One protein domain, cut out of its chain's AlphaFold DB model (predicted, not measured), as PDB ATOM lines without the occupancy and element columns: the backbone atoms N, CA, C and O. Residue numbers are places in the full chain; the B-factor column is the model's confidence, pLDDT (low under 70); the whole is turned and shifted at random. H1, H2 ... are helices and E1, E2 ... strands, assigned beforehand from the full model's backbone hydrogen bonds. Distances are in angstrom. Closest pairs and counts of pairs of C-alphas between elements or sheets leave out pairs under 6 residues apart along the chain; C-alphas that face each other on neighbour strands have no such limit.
ATOM      1  N   TYR A  76     -41.996 -25.333 -57.467       65.38
ATOM      2  CA  TYR A  76     -42.331 -25.600 -56.080       65.38
ATOM      3  C   TYR A  76     -43.247 -26.821 -55.990       65.38
ATOM      4  O   TYR A  76     -44.203 -26.955 -56.759       65.38
ATOM      5  N   ILE A  77     -42.960 -27.709 -55.044       66.94
ATOM      6  CA  ILE A  77     -43.827 -28.813 -54.651       66.94
ATOM      7  C   ILE A  77     -44.430 -28.437 -53.304       66.94
ATOM      8  O   ILE A  77     -43.723 -28.284 -52.308       66.94
ATOM      9  N   LEU A  78     -45.753 -28.298 -53.267       67.25
ATOM     10  CA  LEU A  78     -46.459 -28.074 -52.015       67.25
ATOM     11  C   LEU A  78     -46.410 -29.348 -51.165       67.25
ATOM     12  O   LEU A  78     -46.967 -30.387 -51.556       67.25
ATOM     13  N   ALA A  79     -45.785 -29.251 -49.991       70.94
ATOM     14  CA  ALA A  79     -45.730 -30.315 -48.994       70.94
ATOM     15  C   ALA A  79     -47.003 -30.294 -48.130       70.94
ATOM     16  O   ALA A  79     -46.972 -30.156 -46.913       70.94
ATOM     17  N   ALA A  80     -48.152 -30.381 -48.796       70.94
ATOM     18  CA  ALA A  80     -49.460 -30.443 -48.163       70.94
ATOM     19  C   ALA A  80     -50.383 -31.403 -48.917       70.94
ATOM     20  O   ALA A  80     -50.186 -31.663 -50.111       70.94
ATOM     21  N   ASP A  81     -51.384 -31.948 -48.237       72.56
ATOM     22  CA  ASP A  81     -52.402 -32.777 -48.874       72.56
ATOM     23  C   ASP A  81     -53.355 -31.928 -49.737       72.56
ATOM     24  O   ASP A  81     -53.219 -30.707 -49.847       72.56
ATOM     25  N   ASN A  82     -54.345 -32.568 -50.358       72.31
ATOM     26  CA  ASN A  82     -55.329 -31.877 -51.203       72.31
ATOM     27  C   ASN A  82     -56.194 -30.857 -50.434       72.31
ATOM     28  O   ASN A  82     -56.900 -30.068 -51.057       72.31
ATOM     29  N   PHE A  83     -56.140 -30.868 -49.101       67.19
ATOM     30  CA  PHE A  83     -56.850 -29.959 -48.206       67.19
ATOM     31  C   PHE A  83     -55.910 -28.925 -47.560       67.19
ATOM     32  O   PHE A  83     -56.332 -28.192 -46.669       67.19
ATOM     33  N   GLY A  84     -54.642 -28.858 -47.986       64.81
ATOM     34  CA  GLY A  84     -53.653 -27.925 -47.444       64.81
ATOM     35  C   GLY A  84     -53.135 -28.294 -46.050       64.81
ATOM     36  O   GLY A  84     -52.548 -27.450 -45.377       64.81
ATOM     37  N   ARG A  85     -53.348 -29.535 -45.598       70.69
ATOM     38  CA  ARG A  85     -52.874 -30.032 -44.299       70.69
ATOM     39  C   ARG A  85     -51.469 -30.610 -44.412       70.69
ATOM     40  O   ARG A  85     -51.051 -31.038 -45.487       70.69
ATOM     41  N   HIS A  86     -50.779 -30.660 -43.274       73.62
ATOM     42  CA  HIS A  86     -49.485 -31.325 -43.140       73.62
ATOM     43  C   HIS A  86     -49.555 -32.777 -43.633       73.62
ATOM     44  O   HIS A  86     -50.547 -33.474 -43.407       73.62
ATOM     45  N   ILE A  87     -48.496 -33.224 -44.301       81.19
ATOM     46  CA  ILE A  87     -48.346 -34.590 -44.809       81.19
ATOM     47  C   ILE A  87     -47.236 -35.298 -44.044       81.19
ATOM     48  O   ILE A  87     -46.326 -34.649 -43.548       81.19
ATOM     49  N   SER A  88     -47.289 -36.625 -43.965       87.50
ATOM     50  CA  SER A  88     -46.179 -37.390 -43.392       87.50
ATOM     51  C   SER A  88     -44.919 -37.285 -44.253       87.50
ATOM     52  O   SER A  88     -44.990 -37.048 -45.462       87.50
ATOM     53  N   GLU A  89     -43.768 -37.559 -43.648       88.56
ATOM     54  CA  GLU A  89     -42.468 -37.613 -44.314       88.56
ATOM     55  C   GLU A  89     -42.488 -38.609 -45.485       88.56
ATOM     56  O   GLU A  89     -42.015 -38.308 -46.577       88.56
ATOM     57  N   ILE A  90     -43.144 -39.763 -45.318       92.00
ATOM     58  CA  ILE A  90     -43.335 -40.752 -46.394       92.00
ATOM     59  C   ILE A  90     -44.128 -40.162 -47.568       92.00
ATOM     60  O   ILE A  90     -43.769 -40.340 -48.734       92.00
ATOM     61  N   ALA A  91     -45.209 -39.432 -47.284       89.06
ATOM     62  CA  ALA A  91     -46.010 -38.788 -48.320       89.06
ATOM     63  C   ALA A  91     -45.239 -37.655 -49.021       89.06
ATOM     64  O   ALA A  91     -45.400 -37.459 -50.230       89.06
ATOM     65  N   LEU A  92     -44.369 -36.946 -48.296       88.25
ATOM     66  CA  LEU A  92     -43.435 -35.982 -48.875       88.25
ATOM     67  C   LEU A  92     -42.452 -36.668 -49.834       88.25
ATOM     68  O   LEU A  92     -42.316 -36.221 -50.974       88.25
ATOM     69  N   LEU A  93     -41.832 -37.779 -49.429       92.38
ATOM     70  CA  LEU A  93     -40.926 -38.551 -50.286       92.38
ATOM     71  C   LEU A  93     -41.623 -39.030 -51.569       92.38
ATOM     72  O   LEU A  93     -41.066 -38.895 -52.660       92.38
ATOM     73  N   HIS A  94     -42.874 -39.494 -51.481       92.38
ATOM     74  CA  HIS A  94     -43.669 -39.837 -52.664       92.38
ATOM     75  C   HIS A  94     -43.929 -38.637 -53.580       92.38
ATOM     76  O   HIS A  94     -43.843 -38.775 -54.800       92.38
ATOM     77  N   LYS A  95     -44.222 -37.453 -53.029       88.56
ATOM     78  CA  LYS A  95     -44.396 -36.228 -53.828       88.56
ATOM     79  C   LYS A  95     -43.106 -35.798 -54.520       88.56
ATOM     80  O   LYS A  95     -43.160 -35.384 -55.676       88.56
ATOM     81  N   ILE A  96     -41.970 -35.898 -53.830       87.94
ATOM     82  CA  ILE A  96     -40.645 -35.610 -54.393       87.94
ATOM     83  C   ILE A  96     -40.344 -36.589 -55.532       87.94
ATOM     84  O   ILE A  96     -39.962 -36.163 -56.619       87.94
ATOM     85  N   HIS A  97     -40.583 -37.885 -55.319       90.62
ATOM     86  CA  HIS A  97     -40.372 -38.916 -56.333       90.62
ATOM     87  C   HIS A  97     -41.294 -38.746 -57.554       90.62
ATOM     88  O   HIS A  97     -40.853 -38.894 -58.690       90.62
ATOM     89  N   ALA A  98     -42.560 -38.378 -57.336       89.06
ATOM     90  CA  ALA A  98     -43.548 -38.159 -58.396       89.06
ATOM     91  C   ALA A  98     -43.419 -36.791 -59.099       89.06
ATOM     92  O   ALA A  98     -44.210 -36.470 -59.995       89.06
ATOM     93  N   ALA A  99     -42.461 -35.953 -58.696       84.00
ATOM     94  CA  ALA A  99     -42.269 -34.635 -59.276       84.00
ATOM     95  C   ALA A  99     -41.926 -34.734 -60.769       84.00
ATOM     96  O   ALA A  99     -41.020 -35.452 -61.182       84.00
ATOM     97  N   LYS A 100     -42.629 -33.963 -61.606       79.06
ATOM     98  CA  LYS A 100     -42.390 -33.969 -63.057       79.06
ATOM     99  C   LYS A 100     -40.954 -33.537 -63.390       79.06
ATOM    100  O   LYS A 100     -40.478 -32.527 -62.872       79.06
ATOM    101  N   GLY A 101     -40.336 -34.167 -64.384       80.25
ATOM    102  CA  GLY A 101     -39.004 -33.809 -64.894       80.25
ATOM    103  C   GLY A 101     -37.921 -34.794 -64.445       80.25
ATOM    104  O   GLY A 101     -38.255 -35.924 -64.097       80.25
ATOM    105  N   PRO A 102     -36.634 -34.398 -64.480       77.62
ATOM    106  CA  PRO A 102     -35.556 -35.289 -64.060       77.62
ATOM    107  C   PRO A 102     -35.658 -35.637 -62.568       77.62
ATOM    108  O   PRO A 102     -36.164 -34.838 -61.778       77.62
ATOM    109  N   LYS A 103     -35.161 -36.808 -62.170       84.88
ATOM    110  CA  LYS A 103     -35.305 -37.305 -60.797       84.88
ATOM    111  C   LYS A 103     -34.649 -36.387 -59.771       84.88
ATOM    112  O   LYS A 103     -33.554 -35.879 -59.995       84.88
ATOM    113  N   ILE A 104     -35.324 -36.203 -58.641       86.44
ATOM    114  CA  ILE A 104     -34.774 -35.520 -57.471       86.44
ATOM    115  C   ILE A 104     -34.119 -36.584 -56.598       86.44
ATOM    116  O   ILE A 104     -34.789 -37.519 -56.165       86.44
ATOM    117  N   ARG A 105     -32.815 -36.444 -56.368       87.81
ATOM    118  CA  ARG A 105     -32.012 -37.399 -55.592       87.81
ATOM    119  C   ARG A 105     -31.329 -36.777 -54.383       87.81
ATOM    120  O   ARG A 105     -30.755 -37.500 -53.583       87.81
ATOM    121  N   VAL A 106     -31.421 -35.462 -54.220       87.12
ATOM    122  CA  VAL A 106     -30.934 -34.760 -53.031       87.12
ATOM    123  C   VAL A 106     -32.132 -34.187 -52.276       87.12
ATOM    124  O   VAL A 106     -33.027 -33.612 -52.888       87.12
ATOM    125  N   LEU A 107     -32.176 -34.356 -50.962       87.69
ATOM    126  CA  LEU A 107     -33.164 -33.743 -50.083       87.69
ATOM    127  C   LEU A 107     -32.421 -33.028 -48.960       87.69
ATOM    128  O   LEU A 107     -31.668 -33.650 -48.215       87.69
ATOM    129  N   ILE A 108     -32.639 -31.724 -48.865       83.69
ATOM    130  CA  ILE A 108     -32.095 -30.863 -47.824       83.69
ATOM    131  C   ILE A 108     -33.268 -30.431 -46.953       83.69
ATOM    132  O   ILE A 108     -34.190 -29.776 -47.446       83.69
ATOM    133  N   ASP A 109     -33.247 -30.804 -45.677       83.69
ATOM    134  CA  ASP A 109     -34.233 -30.362 -44.703       83.69
ATOM    135  C   ASP A 109     -33.705 -29.178 -43.895       83.69
ATOM    136  O   ASP A 109     -32.764 -29.315 -43.124       83.69
ATOM    137  N   ALA A 110     -34.315 -28.002 -44.054       74.81
ATOM    138  CA  ALA A 110     -33.964 -26.805 -43.282       74.81
ATOM    139  C   ALA A 110     -34.755 -26.720 -41.956       74.81
ATOM    140  O   ALA A 110     -35.232 -25.646 -41.580       74.81
ATOM    141  N   GLY A 111     -34.974 -27.870 -41.306       66.94
ATOM    142  CA  GLY A 111     -35.708 -27.977 -40.041       66.94
ATOM    143  C   GLY A 111     -37.207 -27.716 -40.184       66.94
ATOM    144  O   GLY A 111     -37.825 -27.084 -39.326       66.94
ATOM    145  N   ALA A 112     -37.800 -28.122 -41.311       65.19
ATOM    146  CA  ALA A 112     -39.158 -27.719 -41.670       65.19
ATOM    147  C   ALA A 112     -40.148 -28.876 -41.782       65.19
ATOM    148  O   ALA A 112     -41.327 -28.687 -41.474       65.19
ATOM    149  N   GLN A 113     -39.715 -30.026 -42.301       66.25
ATOM    150  CA  GLN A 113     -40.635 -31.092 -42.711       66.25
ATOM    151  C   GLN A 113     -40.288 -32.477 -42.186       66.25
ATOM    152  O   GLN A 113     -41.190 -33.305 -42.114       66.25
ATOM    153  N   ILE A 114     -39.034 -32.736 -41.821       75.38
ATOM    154  CA  ILE A 114     -38.633 -34.024 -41.255       75.38
ATOM    155  C   ILE A 114     -38.495 -33.842 -39.743       75.38
ATOM    156  O   ILE A 114     -37.480 -33.350 -39.262       75.38
ATOM    157  N   LEU A 115     -39.553 -34.164 -38.995       69.81
ATOM    158  CA  LEU A 115     -39.626 -33.864 -37.558       69.81
ATOM    159  C   LEU A 115     -39.587 -35.126 -36.697       69.81
ATOM    160  O   LEU A 115     -38.963 -35.129 -35.639       69.81
ATOM    161  N   GLU A 116     -40.261 -36.187 -37.139       76.19
ATOM    162  CA  GLU A 116     -40.507 -37.380 -36.316       76.19
ATOM    163  C   GLU A 116     -39.762 -38.619 -36.830       76.19
ATOM    164  O   GLU A 116     -39.844 -39.696 -36.236       76.19
ATOM    165  N   MET A 117     -39.013 -38.480 -37.927       83.50
ATOM    166  CA  MET A 117     -38.296 -39.570 -38.577       83.50
ATOM    167  C   MET A 117     -36.786 -39.411 -38.425       83.50
ATOM    168  O   MET A 117     -36.226 -38.361 -38.732       83.50
ATOM    169  N   SER A 118     -36.113 -40.476 -37.985       91.00
ATOM    170  CA  SER A 118     -34.653 -40.487 -37.932       91.00
ATOM    171  C   SER A 118     -34.063 -40.408 -39.345       91.00
ATOM    172  O   SER A 118     -34.643 -40.920 -40.308       91.00
ATOM    173  N   ASN A 119     -32.868 -39.827 -39.475       91.81
ATOM    174  CA  ASN A 119     -32.189 -39.701 -40.768       91.81
ATOM    175  C   ASN A 119     -32.032 -41.052 -41.483       91.81
ATOM    176  O   ASN A 119     -32.174 -41.127 -42.702       91.81
ATOM    177  N   ILE A 120     -31.755 -42.119 -40.723       94.50
ATOM    178  CA  ILE A 120     -31.594 -43.471 -41.259       94.50
ATOM    179  C   ILE A 120     -32.918 -44.055 -41.763       94.50
ATOM    180  O   ILE A 120     -32.951 -44.682 -42.823       94.50
ATOM    181  N   ASP A 121     -34.005 -43.858 -41.022       95.00
ATOM    182  CA  ASP A 121     -35.307 -44.398 -41.404       95.00
ATOM    183  C   ASP A 121     -35.878 -43.646 -42.608       95.00
ATOM    184  O   ASP A 121     -36.433 -44.274 -43.509       95.00
ATOM    185  N   LEU A 122     -35.627 -42.335 -42.695       95.00
ATOM    186  CA  LEU A 122     -35.996 -41.527 -43.854       95.00
ATOM    187  C   LEU A 122     -35.324 -42.031 -45.130       95.00
ATOM    188  O   LEU A 122     -36.001 -42.251 -46.134       95.00
ATOM    189  N   VAL A 123     -34.005 -42.248 -45.116       95.25
ATOM    190  CA  VAL A 123     -33.310 -42.713 -46.325       95.25
ATOM    191  C   VAL A 123     -33.654 -44.150 -46.700       95.25
ATOM    192  O   VAL A 123     -33.665 -44.470 -47.886       95.25
ATOM    193  N   ARG A 124     -33.983 -45.012 -45.728       96.38
ATOM    194  CA  ARG A 124     -34.505 -46.362 -46.003       96.38
ATOM    195  C   ARG A 124     -35.860 -46.296 -46.693       96.38
ATOM    196  O   ARG A 124     -36.021 -46.881 -47.759       96.38
ATOM    197  N   ALA A 125     -36.785 -45.518 -46.139       96.31
ATOM    198  CA  ALA A 125     -38.084 -45.294 -46.757       96.31
ATOM    199  C   ALA A 125     -37.946 -44.689 -48.159       96.31
ATOM    200  O   ALA A 125     -38.650 -45.080 -49.088       96.31
ATOM    201  N   TRP A 126     -37.008 -43.761 -48.344       96.25
ATOM    202  CA  TRP A 126     -36.775 -43.157 -49.648       96.25
ATOM    203  C   TRP A 126     -36.191 -44.153 -50.658       96.25
ATOM    204  O   TRP A 126     -36.615 -44.160 -51.816       96.25
ATOM    205  N   LEU A 127     -35.292 -45.046 -50.229       96.12
ATOM    206  CA  LEU A 127     -34.835 -46.165 -51.058       96.12
ATOM    207  C   LEU A 127     -35.996 -47.081 -51.444       96.12
ATOM    208  O   LEU A 127     -36.080 -47.484 -52.601       96.12
ATOM    209  N   ASP A 128     -36.925 -47.381 -50.544       96.25
ATOM    210  CA  ASP A 128     -38.093 -48.205 -50.882       96.25
ATOM    211  C   ASP A 128     -39.001 -47.553 -51.941       96.25
ATOM    212  O   ASP A 128     -39.674 -48.255 -52.695       96.25
ATOM    213  N   ILE A 129     -38.968 -46.222 -52.052       95.81
ATOM    214  CA  ILE A 129     -39.733 -45.453 -53.039       95.81
ATOM    215  C   ILE A 129     -38.994 -45.349 -54.386       95.81
ATOM    216  O   ILE A 129     -39.577 -45.669 -55.422       95.81
ATOM    217  N   ASP A 130     -37.728 -44.908 -54.418       94.00
ATOM    218  CA  ASP A 130     -36.968 -44.778 -55.677       94.00
ATOM    219  C   ASP A 130     -36.170 -46.041 -55.992       94.00
ATOM    220  O   ASP A 130     -34.969 -46.101 -55.741       94.00
ATOM    221  N   LEU A 131     -36.828 -47.033 -56.596       93.56
ATOM    222  CA  LEU A 131     -36.256 -48.352 -56.905       93.56
ATOM    223  C   LEU A 131     -34.992 -48.332 -57.785       93.56
ATOM    224  O   LEU A 131     -34.256 -49.316 -57.808       93.56
ATOM    225  N   GLU A 132     -34.714 -47.236 -58.491       92.94
ATOM    226  CA  GLU A 132     -33.508 -47.107 -59.319       92.94
ATOM    227  C   GLU A 132     -32.270 -46.669 -58.532       92.94
ATOM    228  O   GLU A 132     -31.149 -46.827 -59.017       92.94
ATOM    229  N   ALA A 133     -32.442 -46.098 -57.338       93.06
ATOM    230  CA  ALA A 133     -31.312 -45.698 -56.514       93.06
ATOM    231  C   ALA A 133     -30.580 -46.929 -55.961       93.06
ATOM    232  O   ALA A 133     -31.205 -47.849 -55.430       93.06
ATOM    233  N   GLN A 134     -29.252 -46.940 -56.061       94.56
ATOM    234  CA  GLN A 134     -28.418 -48.069 -55.633       94.56
ATOM    235  C   GLN A 134     -28.107 -48.024 -54.135       94.56
ATOM    236  O   GLN A 134     -27.963 -49.062 -53.481       94.56
ATOM    237  N   ALA A 135     -28.000 -46.813 -53.596       95.75
ATOM    238  CA  ALA A 135     -27.672 -46.553 -52.207       95.75
ATOM    239  C   ALA A 135     -28.243 -45.202 -51.765       95.75
ATOM    240  O   ALA A 135     -28.637 -44.380 -52.594       95.75
ATOM    241  N   ALA A 136     -28.280 -44.975 -50.459       96.19
ATOM    242  CA  ALA A 136     -28.620 -43.688 -49.885       96.19
ATOM    243  C   ALA A 136     -27.604 -43.253 -48.835       96.19
ATOM    244  O   ALA A 136     -27.030 -44.079 -48.122       96.19
ATOM    245  N   ILE A 137     -27.398 -41.945 -48.768       93.69
ATOM    246  CA  ILE A 137     -26.439 -41.276 -47.903       93.69
ATOM    247  C   ILE A 137     -27.195 -40.420 -46.901       93.69
ATOM    248  O   ILE A 137     -28.122 -39.696 -47.265       93.69
ATOM    249  N   TYR A 138     -26.765 -40.492 -45.649       92.62
ATOM    250  CA  TYR A 138     -27.278 -39.681 -44.553       92.62
ATOM    251  C   TYR A 138     -26.167 -39.406 -43.538       92.62
ATOM    252  O   TYR A 138     -25.124 -40.065 -43.544       92.62
ATOM    253  N   PHE A 139     -26.403 -38.461 -42.635       87.62
ATOM    254  CA  PHE A 139     -25.520 -38.205 -41.499       87.62
ATOM    255  C   PHE A 139     -26.029 -38.939 -40.267       87.62
ATOM    256  O   PHE A 139     -27.205 -38.829 -39.910       87.62
ATOM    257  N   ASN A 140     -25.146 -39.711 -39.635       89.44
ATOM    258  CA  ASN A 140     -25.458 -40.360 -38.368       89.44
ATOM    259  C   ASN A 140     -25.359 -39.375 -37.190       89.44
ATOM    260  O   ASN A 140     -24.940 -38.234 -37.343       89.44
ATOM    261  N   GLU A 141     -25.679 -39.852 -35.988       87.38
ATOM    262  CA  GLU A 141     -25.643 -39.061 -34.747       87.38
ATOM    263  C   GLU A 141     -24.256 -38.487 -34.407       87.38
ATOM    264  O   GLU A 141     -24.143 -37.540 -33.639       87.38
ATOM    265  N   SER A 142     -23.182 -39.049 -34.972       85.88
ATOM    266  CA  SER A 142     -21.812 -38.540 -34.823       85.88
ATOM    267  C   SER A 142     -21.402 -37.583 -35.948       85.88
ATOM    268  O   SER A 142     -20.204 -37.378 -36.157       85.88
ATOM    269  N   SER A 143     -22.365 -37.065 -36.716       83.00
ATOM    270  CA  SER A 143     -22.153 -36.184 -37.869       83.00
ATOM    271  C   SER A 143     -21.240 -36.771 -38.948       83.00
ATOM    272  O   SER A 143     -20.565 -36.043 -39.676       83.00
ATOM    273  N   LYS A 144     -21.201 -38.104 -39.077       87.56
ATOM    274  CA  LYS A 144     -20.428 -38.787 -40.124       87.56
ATOM    275  C   LYS A 144     -21.341 -39.181 -41.285       87.56
ATOM    276  O   LYS A 144     -22.410 -39.740 -41.027       87.56
ATOM    277  N   PRO A 145     -20.921 -38.960 -42.545       89.38
ATOM    278  CA  PRO A 145     -21.669 -39.419 -43.705       89.38
ATOM    279  C   PRO A 145     -21.594 -40.945 -43.800       89.38
ATOM    280  O   PRO A 145     -20.512 -41.541 -43.892       89.38
ATOM    281  N   MET A 146     -22.760 -41.572 -43.784       94.06
ATOM    282  CA  MET A 146     -22.951 -43.015 -43.836       94.06
ATOM    283  C   MET A 146     -23.759 -43.388 -45.074       94.06
ATOM    284  O   MET A 146     -24.635 -42.647 -45.507       94.06
ATOM    285  N   VAL A 147     -23.471 -44.565 -45.618       95.94
ATOM    286  CA  VAL A 147     -24.108 -45.134 -46.805       95.94
ATOM    287  C   VAL A 147     -24.876 -46.388 -46.422       95.94
ATOM    288  O   VAL A 147     -24.348 -47.258 -45.720       95.94
ATOM    289  N   ILE A 148     -26.093 -46.501 -46.946       96.50
ATOM    290  CA  ILE A 148     -26.922 -47.706 -46.916       96.50
ATOM    291  C   ILE A 148     -27.142 -48.175 -48.343       96.50
ATOM    292  O   ILE A 148     -27.587 -47.411 -49.193       96.50
ATOM    293  N   TYR A 149     -26.847 -49.445 -48.605       95.56
ATOM    294  CA  TYR A 149     -27.058 -50.049 -49.917       95.56
ATOM    295  C   TYR A 149     -28.470 -50.612 -50.028       95.56
ATOM    296  O   TYR A 149     -28.963 -51.215 -49.076       95.56
ATOM    297  N   ARG A 150     -29.077 -50.527 -51.219       93.62
ATOM    298  CA  ARG A 150     -30.398 -51.119 -51.490       93.62
ATOM    299  C   ARG A 150     -30.484 -52.596 -51.114       93.62
ATOM    300  O   ARG A 150     -31.458 -53.047 -50.529       93.62
ATOM    301  N   ASN A 151     -29.457 -53.356 -51.471       91.25
ATOM    302  CA  ASN A 151     -29.410 -54.797 -51.241       91.25
ATOM    303  C   ASN A 151     -29.011 -55.173 -49.802       91.25
ATOM    304  O   ASN A 151     -28.944 -56.360 -49.488       91.25
ATOM    305  N   ASN A 152     -28.714 -54.196 -48.935       91.81
ATOM    306  CA  ASN A 152     -28.283 -54.443 -47.565       91.81
ATOM    307  C   ASN A 152     -28.583 -53.253 -46.634       91.81
ATOM    308  O   ASN A 152     -27.691 -52.486 -46.266       91.81
ATOM    309  N   TYR A 153     -29.840 -53.141 -46.195       89.19
ATOM    310  CA  TYR A 153     -30.290 -52.090 -45.266       89.19
ATOM    311  C   TYR A 153     -29.710 -52.183 -43.850       89.19
ATOM    312  O   TYR A 153     -29.744 -51.201 -43.099       89.19
ATOM    313  N   ALA A 154     -29.194 -53.352 -43.464       88.31
ATOM    314  CA  ALA A 154     -28.615 -53.569 -42.142       88.31
ATOM    315  C   ALA A 154     -27.208 -52.966 -42.028       88.31
ATOM    316  O   ALA A 154     -26.795 -52.542 -40.948       88.31
ATOM    317  N   ARG A 155     -26.464 -52.916 -43.138       92.44
ATOM    318  CA  ARG A 155     -25.074 -52.468 -43.145       92.44
ATOM    319  C   ARG A 155     -24.971 -50.974 -43.439       92.44
ATOM    320  O   ARG A 155     -25.198 -50.535 -44.561       92.44
ATOM    321  N   GLN A 156     -24.509 -50.225 -42.445       94.50
ATOM    322  CA  GLN A 156     -24.099 -48.830 -42.595       94.50
ATOM    323  C   GLN A 156     -22.589 -48.785 -42.841       94.50
ATOM    324  O   GLN A 156     -21.815 -49.323 -42.049       94.50
ATOM    325  N   THR A 157     -22.157 -48.171 -43.939       94.69
ATOM    326  CA  THR A 157     -20.727 -48.047 -44.273       94.69
ATOM    327  C   THR A 157     -20.349 -46.570 -44.351       94.69
ATOM    328  O   THR A 157     -21.083 -45.824 -44.992       94.69
ATOM    329  N   PRO A 158     -19.248 -46.109 -43.731       94.19
ATOM    330  CA  PRO A 158     -18.796 -44.727 -43.895       94.19
ATOM    331  C   PRO A 158     -18.592 -44.388 -45.374       94.19
ATOM    332  O   PRO A 158     -18.010 -45.200 -46.091       94.19
ATOM    333  N   LEU A 159     -19.017 -43.201 -45.820       89.31
ATOM    334  CA  LEU A 159     -18.967 -42.797 -47.235       89.31
ATOM    335  C   LEU A 159     -17.578 -42.987 -47.859       89.31
ATOM    336  O   LEU A 159     -17.460 -43.560 -48.936       89.31
ATOM    337  N   ILE A 160     -16.527 -42.609 -47.128       88.88
ATOM    338  CA  ILE A 160     -15.121 -42.743 -47.544       88.88
ATOM    339  C   ILE A 160     -14.682 -44.187 -47.848       88.88
ATOM    340  O   ILE A 160     -13.680 -44.392 -48.521       88.88
ATOM    341  N   ALA A 161     -15.402 -45.186 -47.334       90.94
ATOM    342  CA  ALA A 161     -15.118 -46.608 -47.527       90.94
ATOM    343  C   ALA A 161     -16.033 -47.246 -48.589       90.94
ATOM    344  O   ALA A 161     -16.182 -48.469 -48.639       90.94
ATOM    345  N   THR A 162     -16.687 -46.426 -49.412       90.38
ATOM    346  CA  THR A 162     -17.594 -46.857 -50.480       90.38
ATOM    347  C   THR A 162     -17.138 -46.298 -51.827       90.38
ATOM    348  O   THR A 162     -16.469 -45.265 -51.852       90.38
ATOM    349  N   PRO A 163     -17.526 -46.920 -52.956       88.62
ATOM    350  CA  PRO A 163     -17.255 -46.361 -54.283       88.62
ATOM    351  C   PRO A 163     -17.917 -44.992 -54.504       88.62
ATOM    352  O   PRO A 163     -17.524 -44.270 -55.411       88.62
ATOM    353  N   PHE A 164     -18.881 -44.616 -53.658       86.94
ATOM    354  CA  PHE A 164     -19.598 -43.351 -53.756       86.94
ATOM    355  C   PHE A 164     -18.827 -42.156 -53.182       86.94
ATOM    356  O   PHE A 164     -19.311 -41.036 -53.246       86.94
ATOM    357  N   ALA A 165     -17.632 -42.347 -52.613       82.75
ATOM    358  CA  ALA A 165     -16.851 -41.241 -52.053       82.75
ATOM    359  C   ALA A 165     -16.490 -40.159 -53.091       82.75
ATOM    360  O   ALA A 165     -16.395 -38.981 -52.744       82.75
ATOM    361  N   ASP A 166     -16.291 -40.560 -54.349       76.19
ATOM    362  CA  ASP A 166     -15.897 -39.662 -55.439       76.19
ATOM    363  C   ASP A 166     -17.025 -39.348 -56.426       76.19
ATOM    364  O   ASP A 166     -16.971 -38.307 -57.080       76.19
ATOM    365  N   ASP A 167     -18.038 -40.212 -56.511       79.44
ATOM    366  CA  ASP A 167     -19.194 -40.040 -57.385       79.44
ATOM    367  C   ASP A 167     -20.476 -40.525 -56.696       79.44
ATOM    368  O   ASP A 167     -20.640 -41.711 -56.411       79.44
ATOM    369  N   LEU A 168     -21.403 -39.599 -56.450       82.50
ATOM    370  CA  LEU A 168     -22.708 -39.893 -55.848       82.50
ATOM    371  C   LEU A 168     -23.770 -40.234 -56.908       82.50
ATOM    372  O   LEU A 168     -24.969 -40.244 -56.610       82.50
ATOM    373  N   SER A 169     -23.364 -40.481 -58.159       81.19
ATOM    374  CA  SER A 169     -24.276 -40.908 -59.215       81.19
ATOM    375  C   SER A 169     -25.026 -42.182 -58.801       81.19
ATOM    376  O   SER A 169     -24.475 -43.157 -58.296       81.19
ATOM    377  N   GLY A 170     -26.353 -42.155 -58.951       84.69
ATOM    378  CA  GLY A 170     -27.206 -43.275 -58.537       84.69
ATOM    379  C   GLY A 170     -27.523 -43.351 -57.040       84.69
ATOM    380  O   GLY A 170     -28.250 -44.267 -56.647       84.69
ATOM    381  N   CYS A 171     -27.048 -42.411 -56.217       91.00
ATOM    382  CA  CYS A 171     -27.384 -42.345 -54.796       91.00
ATOM    383  C   CYS A 171     -28.511 -41.357 -54.492       91.00
ATOM    384  O   CYS A 171     -28.664 -40.339 -55.166       91.00
ATOM    385  N   LEU A 172     -29.258 -41.641 -53.427       93.94
ATOM    386  CA  LEU A 172     -30.071 -40.644 -52.730       93.94
ATOM    387  C   LEU A 172     -29.212 -39.971 -51.659       93.94
ATOM    388  O   LEU A 172     -28.439 -40.642 -50.981       93.94
ATOM    389  N   VAL A 173     -29.347 -38.665 -51.479       90.50
ATOM    390  CA  VAL A 173     -28.617 -37.909 -50.459       90.50
ATOM    391  C   VAL A 173     -29.610 -37.150 -49.610       90.50
ATOM    392  O   VAL A 173     -30.341 -36.304 -50.119       90.50
ATOM    393  N   TYR A 174     -29.618 -37.437 -48.315       91.62
ATOM    394  CA  TYR A 174     -30.398 -36.693 -47.343       91.62
ATOM    395  C   TYR A 174     -29.488 -35.911 -46.394       91.62
ATOM    396  O   TYR A 174     -28.522 -36.452 -45.849       91.62
ATOM    397  N   MET A 175     -29.814 -34.636 -46.199       84.69
ATOM    398  CA  MET A 175     -29.126 -33.724 -45.292       84.69
ATOM    399  C   MET A 175     -30.164 -33.023 -44.422       84.69
ATOM    400  O   MET A 175     -31.083 -32.411 -44.958       84.69
ATOM    401  N   ASP A 176     -30.010 -33.099 -43.106       83.38
ATOM    402  CA  ASP A 176     -30.800 -32.297 -42.170       83.38
ATOM    403  C   ASP A 176     -30.158 -30.913 -41.952       83.38
ATOM    404  O   ASP A 176     -29.061 -30.628 -42.448       83.38
ATOM    405  N   GLU A 177     -30.826 -30.067 -41.167       76.56
ATOM    406  CA  GLU A 177     -30.409 -28.690 -40.897       76.56
ATOM    407  C   GLU A 177     -28.999 -28.622 -40.297       76.56
ATOM    408  O   GLU A 177     -28.168 -27.817 -40.736       76.56
ATOM    409  N   ALA A 178     -28.710 -29.503 -39.336       70.06
ATOM    410  CA  ALA A 178     -27.450 -29.535 -38.605       70.06
ATOM    411  C   ALA A 178     -26.259 -29.876 -39.512       70.06
ATOM    412  O   ALA A 178     -25.142 -29.422 -39.257       70.06
ATOM    413  N   HIS A 179     -26.494 -30.625 -40.591       68.25
ATOM    414  CA  HIS A 179     -25.447 -31.143 -41.470       68.25
ATOM    415  C   HIS A 179     -25.328 -30.405 -42.815       68.25
ATOM    416  O   HIS A 179     -24.537 -30.805 -43.674       68.25
ATOM    417  N   THR A 180     -26.047 -29.290 -42.990       62.69
ATOM    418  CA  THR A 180     -25.929 -28.410 -44.171       62.69
ATOM    419  C   THR A 180     -24.687 -27.511 -44.172       62.69
ATOM    420  O   THR A 180     -24.284 -27.027 -45.230       62.69
ATOM    421  N   ARG A 181     -24.054 -27.277 -43.015       59.66
ATOM    422  CA  ARG A 181     -22.895 -26.376 -42.884       59.66
ATOM    423  C   ARG A 181     -21.586 -27.159 -42.821       59.66
ATOM    424  O   ARG A 181     -21.408 -27.999 -41.950       59.66
ATOM    425  N   GLY A 182     -20.638 -26.822 -43.696       49.12
ATOM    426  CA  GLY A 182     -19.264 -27.332 -43.621       49.12
ATOM    427  C   GLY A 182     -19.061 -28.763 -44.126       49.12
ATOM    428  O   GLY A 182     -17.973 -29.305 -43.933       49.12
ATOM    429  N   THR A 183     -20.056 -29.359 -44.790       60.69
ATOM    430  CA  THR A 183     -19.902 -30.677 -45.411       60.69
ATOM    431  C   THR A 183     -19.687 -30.570 -46.917       60.69
ATOM    432  O   THR A 183     -20.541 -30.049 -47.630       60.69
ATOM    433  N   ASP A 184     -18.564 -31.100 -47.401       61.56
ATOM    434  CA  ASP A 184     -18.224 -31.158 -48.825       61.56
ATOM    435  C   ASP A 184     -18.587 -32.543 -49.391       61.56
ATOM    436  O   ASP A 184     -17.837 -33.511 -49.251       61.56
ATOM    437  N   LEU A 185     -19.789 -32.658 -49.965       70.44
ATOM    438  CA  LEU A 185     -20.203 -33.823 -50.750       70.44
ATOM    439  C   LEU A 185     -20.055 -33.492 -52.234       70.44
ATOM    440  O   LEU A 185     -20.670 -32.547 -52.727       70.44
ATOM    441  N   LYS A 186     -19.288 -34.305 -52.966       66.44
ATOM    442  CA  LYS A 186     -19.110 -34.151 -54.414       66.44
ATOM    443  C   LYS A 186     -20.372 -34.590 -55.158       66.44
ATOM    444  O   LYS A 186     -20.507 -35.743 -55.558       66.44
ATOM    445  N   MET A 187     -21.317 -33.670 -55.320       71.44
ATOM    446  CA  MET A 187     -22.549 -33.932 -56.062       71.44
ATOM    447  C   MET A 187     -22.258 -34.088 -57.564       71.44
ATOM    448  O   MET A 187     -21.447 -33.331 -58.106       71.44
ATOM    449  N   PRO A 188     -22.923 -35.026 -58.262       67.06
ATOM    450  CA  PRO A 188     -22.786 -35.150 -59.705       67.06
ATOM    451  C   PRO A 188     -23.362 -33.913 -60.410       67.06
ATOM    452  O   PRO A 188     -24.240 -33.223 -59.891       67.06
ATOM    453  N   ALA A 189     -22.868 -33.617 -61.614       64.38
ATOM    454  CA  ALA A 189     -23.228 -32.399 -62.350       64.38
ATOM    455  C   ALA A 189     -24.724 -32.308 -62.712       64.38
ATOM    456  O   ALA A 189     -25.250 -31.216 -62.922       64.38
ATOM    457  N   ASP A 190     -25.409 -33.446 -62.780       65.62
ATOM    458  CA  ASP A 190     -26.839 -33.577 -63.046       65.62
ATOM    459  C   ASP A 190     -27.686 -33.737 -61.764       65.62
ATOM    460  O   ASP A 190     -28.897 -33.966 -61.846       65.62
ATOM    461  N   ALA A 191     -27.087 -33.567 -60.576       68.25
ATOM    462  CA  ALA A 191     -27.780 -33.661 -59.294       68.25
ATOM    463  C   ALA A 191     -28.922 -32.645 -59.169       68.25
ATOM    464  O   ALA A 191     -28.736 -31.433 -59.285       68.25
ATOM    465  N   ARG A 192     -30.119 -33.134 -58.834       77.00
ATOM    466  CA  ARG A 192     -31.278 -32.289 -58.527       77.00
ATOM    467  C   ARG A 192     -31.733 -32.498 -57.099       77.00
ATOM    468  O   ARG A 192     -31.867 -33.640 -56.647       77.00
ATOM    469  N   GLY A 193     -32.017 -31.382 -56.436       78.00
ATOM    470  CA  GLY A 193     -32.365 -31.350 -55.026       78.00
ATOM    471  C   GLY A 193     -33.759 -30.813 -54.744       78.00
ATOM    472  O   GLY A 193     -34.280 -29.973 -55.476       78.00
ATOM    473  N   ALA A 194     -34.344 -31.294 -53.659       82.75
ATOM    474  CA  ALA A 194     -35.479 -30.707 -52.977       82.75
ATOM    475  C   ALA A 194     -34.975 -30.040 -51.691       82.75
ATOM    476  O   ALA A 194     -34.200 -30.637 -50.952       82.75
ATOM    477  N   LEU A 195     -35.415 -28.813 -51.431       81.00
ATOM    478  CA  LEU A 195     -35.174 -28.086 -50.188       81.00
ATOM    479  C   LEU A 195     -36.509 -27.891 -49.480       81.00
ATOM    480  O   LEU A 195     -37.413 -27.271 -50.047       81.00
ATOM    481  N   THR A 196     -36.648 -28.404 -48.263       76.62
ATOM    482  CA  THR A 196     -37.839 -28.156 -47.444       76.62
ATOM    483  C   THR A 196     -37.723 -26.774 -46.790       76.62
ATOM    484  O   THR A 196     -36.653 -26.349 -46.359       76.62
ATOM    485  N   LEU A 197     -38.832 -26.038 -46.749       69.31
ATOM    486  CA  LEU A 197     -38.915 -24.682 -46.213       69.31
ATOM    487  C   LEU A 197     -40.091 -24.567 -45.239       69.31
ATOM    488  O   LEU A 197     -41.235 -24.917 -45.557       69.31
ATOM    489  N   GLY A 198     -39.785 -24.034 -44.057       59.56
ATOM    490  CA  GLY A 198     -40.710 -23.765 -42.962       59.56
ATOM    491  C   GLY A 198     -41.488 -22.467 -43.150       59.56
ATOM    492  O   GLY A 198     -40.849 -21.430 -43.307       59.56
ATOM    493  N   ILE A 199     -42.825 -22.440 -43.039       45.03
ATOM    494  CA  ILE A 199     -43.499 -21.158 -42.745       45.03
ATOM    495  C   ILE A 199     -43.205 -20.811 -41.283       45.03
ATOM    496  O   ILE A 199     -43.623 -21.515 -40.365       45.03
ATOM    497  N   GLY A 200     -42.417 -19.753 -41.101       41.41
ATOM    498  CA  GLY A 200     -41.720 -19.430 -39.852       41.41
ATOM    499  C   GLY A 200     -40.209 -19.282 -40.041       41.41
ATOM    500  O   GLY A 200     -39.565 -18.638 -39.223       41.41
ATOM    501  N   GLN A 201     -39.659 -19.744 -41.172       41.56
ATOM    502  CA  GLN A 201     -38.324 -19.362 -41.648       41.56
ATOM    503  C   GLN A 201     -38.355 -17.933 -42.226       41.56
ATOM    504  O   GLN A 201     -37.966 -17.662 -43.359       41.56
ATOM    505  N   THR A 202     -38.893 -16.988 -41.457       39.03
ATOM    506  CA  THR A 202     -38.460 -15.595 -41.548       39.03
ATOM    507  C   THR A 202     -37.081 -15.507 -40.906       39.03
ATOM    508  O   THR A 202     -36.794 -16.277 -39.995       39.03
ATOM    509  N   PHE A 222     -46.299 -25.826 -45.656       46.12
ATOM    510  CA  PHE A 222     -44.868 -26.059 -45.808       46.12
ATOM    511  C   PHE A 222     -44.530 -26.322 -47.266       46.12
ATOM    512  O   PHE A 222     -45.312 -26.909 -48.020       46.12
ATOM    513  N   GLY A 223     -43.374 -25.824 -47.684       44.09
ATOM    514  CA  GLY A 223     -42.983 -25.823 -49.077       44.09
ATOM    515  C   GLY A 223     -41.744 -26.619 -49.360       44.09
ATOM    516  O   GLY A 223     -40.803 -26.563 -48.587       44.09
ATOM    517  N   THR A 224     -41.721 -27.330 -50.479       45.03
ATOM    518  CA  THR A 224     -40.497 -27.938 -50.993       45.03
ATOM    519  C   THR A 224     -40.114 -27.239 -52.284       45.03
ATOM    520  O   THR A 224     -40.835 -27.296 -53.279       45.03
ATOM    521  N   MET A 225     -38.983 -26.546 -52.278       53.56
ATOM    522  CA  MET A 225     -38.434 -25.937 -53.480       53.56
ATOM    523  C   MET A 225     -37.570 -26.948 -54.218       53.56
ATOM    524  O   MET A 225     -36.734 -27.610 -53.610       53.56
ATOM    525  N   ILE A 226     -37.745 -27.060 -55.533       52.16
ATOM    526  CA  ILE A 226     -36.820 -27.836 -56.355       52.16
ATOM    527  C   ILE A 226     -35.660 -26.920 -56.734       52.16
ATOM    528  O   ILE A 226     -35.849 -25.948 -57.465       52.16
ATOM    529  N   LEU A 227     -34.464 -27.244 -56.257       48.78
ATOM    530  CA  LEU A 227     -33.244 -26.533 -56.611       48.78
ATOM    531  C   LEU A 227     -32.688 -27.088 -57.938       48.78
ATOM    532  O   LEU A 227     -32.626 -28.314 -58.114       48.78
ATOM    533  N   PRO A 228     -32.314 -26.225 -58.901       40.91
ATOM    534  CA  PRO A 228     -31.669 -26.651 -60.139       40.91
ATOM    535  C   PRO A 228     -30.223 -27.101 -59.880       40.91
ATOM    536  O   PRO A 228     -29.603 -26.718 -58.888       40.91
ATOM    537  N   THR A 229     -29.677 -27.881 -60.811       40.19
ATOM    538  CA  THR A 229     -28.294 -28.398 -60.815       40.19
ATOM    539  C   THR A 229     -27.228 -27.319 -60.617       40.19
ATOM    540  O   THR A 229     -26.240 -27.550 -59.924       40.19
ATOM    541  N   SER A 230     -27.449 -26.117 -61.159       33.53
ATOM    542  CA  SER A 230     -26.535 -24.970 -61.049       33.53
ATOM    543  C   SER A 230     -26.271 -24.531 -59.605       33.53
ATOM    544  O   SER A 230     -25.167 -24.091 -59.299       33.53
ATOM    545  N   PHE A 231     -27.236 -24.722 -58.695       41.94
ATOM    546  CA  PHE A 231     -27.075 -24.377 -57.277       41.94
ATOM    547  C   PHE A 231     -25.952 -25.180 -56.604       41.94
ATOM    548  O   PHE A 231     -25.197 -24.659 -55.786       41.94
ATOM    549  N   PHE A 232     -25.833 -26.461 -56.958       39.31
ATOM    550  CA  PHE A 232     -24.824 -27.347 -56.384       39.31
ATOM    551  C   PHE A 232     -23.431 -27.068 -56.959       39.31
ATOM    552  O   PHE A 232     -22.444 -27.180 -56.239       39.31
ATOM    553  N   GLN A 233     -23.339 -26.646 -58.222       33.84
ATOM    554  CA  GLN A 233     -22.062 -26.331 -58.871       33.84
ATOM    555  C   GLN A 233     -21.421 -25.042 -58.334       33.84
ATOM    556  O   GLN A 233     -20.212 -25.023 -58.111       33.84
ATOM    557  N   GLU A 234     -22.204 -23.992 -58.067       34.50
ATOM    558  CA  GLU A 234     -21.681 -22.728 -57.518       34.50
ATOM    559  C   GLU A 234     -21.278 -22.842 -56.040       34.50
ATOM    560  O   GLU A 234     -20.272 -22.265 -55.627       34.50
ATOM    561  N   SER A 235     -22.000 -23.645 -55.250       32.28
ATOM    562  CA  SER A 235     -21.679 -23.864 -53.832       32.28
ATOM    563  C   SER A 235     -20.425 -24.738 -53.632       32.28
ATOM    564  O   SER A 235     -19.651 -24.510 -52.703       32.28
ATOM    565  N   LEU A 236     -20.165 -25.697 -54.534       33.94
ATOM    566  CA  LEU A 236     -19.032 -26.637 -54.448       33.94
ATOM    567  C   LEU A 236     -17.738 -26.136 -55.128       33.94
ATOM    568  O   LEU A 236     -16.656 -26.659 -54.862       33.94
ATOM    569  N   ALA A 237     -17.807 -25.116 -55.991       29.97
ATOM    570  CA  ALA A 237     -16.632 -24.556 -56.671       29.97
ATOM    571  C   ALA A 237     -15.847 -23.528 -55.829       29.97
ATOM    572  O   ALA A 237     -14.709 -23.200 -56.172       29.97
ATOM    573  N   SER A 238     -16.398 -23.050 -54.706       31.39
ATOM    574  CA  SER A 238     -15.749 -22.080 -53.811       31.39
ATOM    575  C   SER A 238     -14.672 -22.734 -52.926       31.39
ATOM    576  O   SER A 238     -14.741 -22.718 -51.696       31.39
TER     577      SER A 238
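This is residues 76 to 202 and 222 to 238 of the 252 residues of an uncharacterized protein of Deltaproteobacteria bacterium (UniProt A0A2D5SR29). A strongly twisted sheet of eight strands bends round two helices, H1 and H2, which pack on its one face, H1 toward the E1 end and H2 toward the E5 end. A third helix, H3, follows E8 at the end of the printed part and is not on the sheet. The printed part has 144 residues, with named elements in the order E1 H1 E2 H2 E3 E4 E5 E6 E7 E8 H3; under half of the residues, 67, are in them, and the class is mixed, helices and strands. The sheet is mixed, in the order E1, E8, E7, E2, E6, E3, E4, E5. The whole is compact, with a radius of gyration of the C-alphas of 14.4 A and spans of 44 by 36 by 31 A.

E1, residues 76 to 78, begins at C-alpha 76 (-42.331, -25.600, -56.080). H1 is residues 89 to 97, 12.3 A long, and E2 is residues 106 to 109. H2, residues 119 to 129, is 15.5 A long and begins at C-alpha 119 (-32.189, -39.701, -40.768). E3 is residues 135 to 139, E4 145 to 149, E5 152 to 158, 14.1 A long, E6 171 to 175, E7 193 to 197 and E8 223 to 227. H3, residues 229 to 236, ends at C-alpha 236 (-19.032, -26.637, -54.448).

E1 and E8 are antiparallel, with N 77 and O 224 2.8 A apart. E8 and E7 are antiparallel, with N 195 and O 225 at 2.8 A. E7 and E2 are parallel (N 108 to O 194, 2.8 A), as are E2 and E6 (N 107 to O 173, 2.8 A) and E6 and E3 (N 137 to O 172, 2.8 A). E3 E4 E5 form a meander, each strand the antiparallel neighbour of the one before, of two hairpins; N 136 and O 148 are 2.8 A apart, N 147 and O 157 2.8 A. H1 and H2 with the sheet make two layers, helices on one face of a sheet. H2 runs along the strands at a height over the sheet of 8.0 A, and its closest C-alphas to E3 are those of Val 123 and Ala 136, 6.0 A. H1, at a height of 9.2 A, touches H2 at a steep tilt of 48 degrees, the closest C-alphas being those of Leu 93 and Trp 126, 6.2 A. E1, H1, E2 and E2, H2, E3 are split strand-helix-strand units, with other strands between their two, and right-handed crossovers. H3 and H2 are apart. In H1, H2 and H3 every O i to N i+4 pair is within hydrogen-bond range.

The C-alphas farthest apart, those of Phe 83 and Ala 161, are 44.9 A apart. Residues 203 to 221 are not printed, and C-alphas 202 and 222 are 13.0 A apart across the cut. The links E5 to E6 and E6 to E7 are long. The mean pLDDT of the printed part is 76.7, with 43 residues under 70, among them residues 222 to 238.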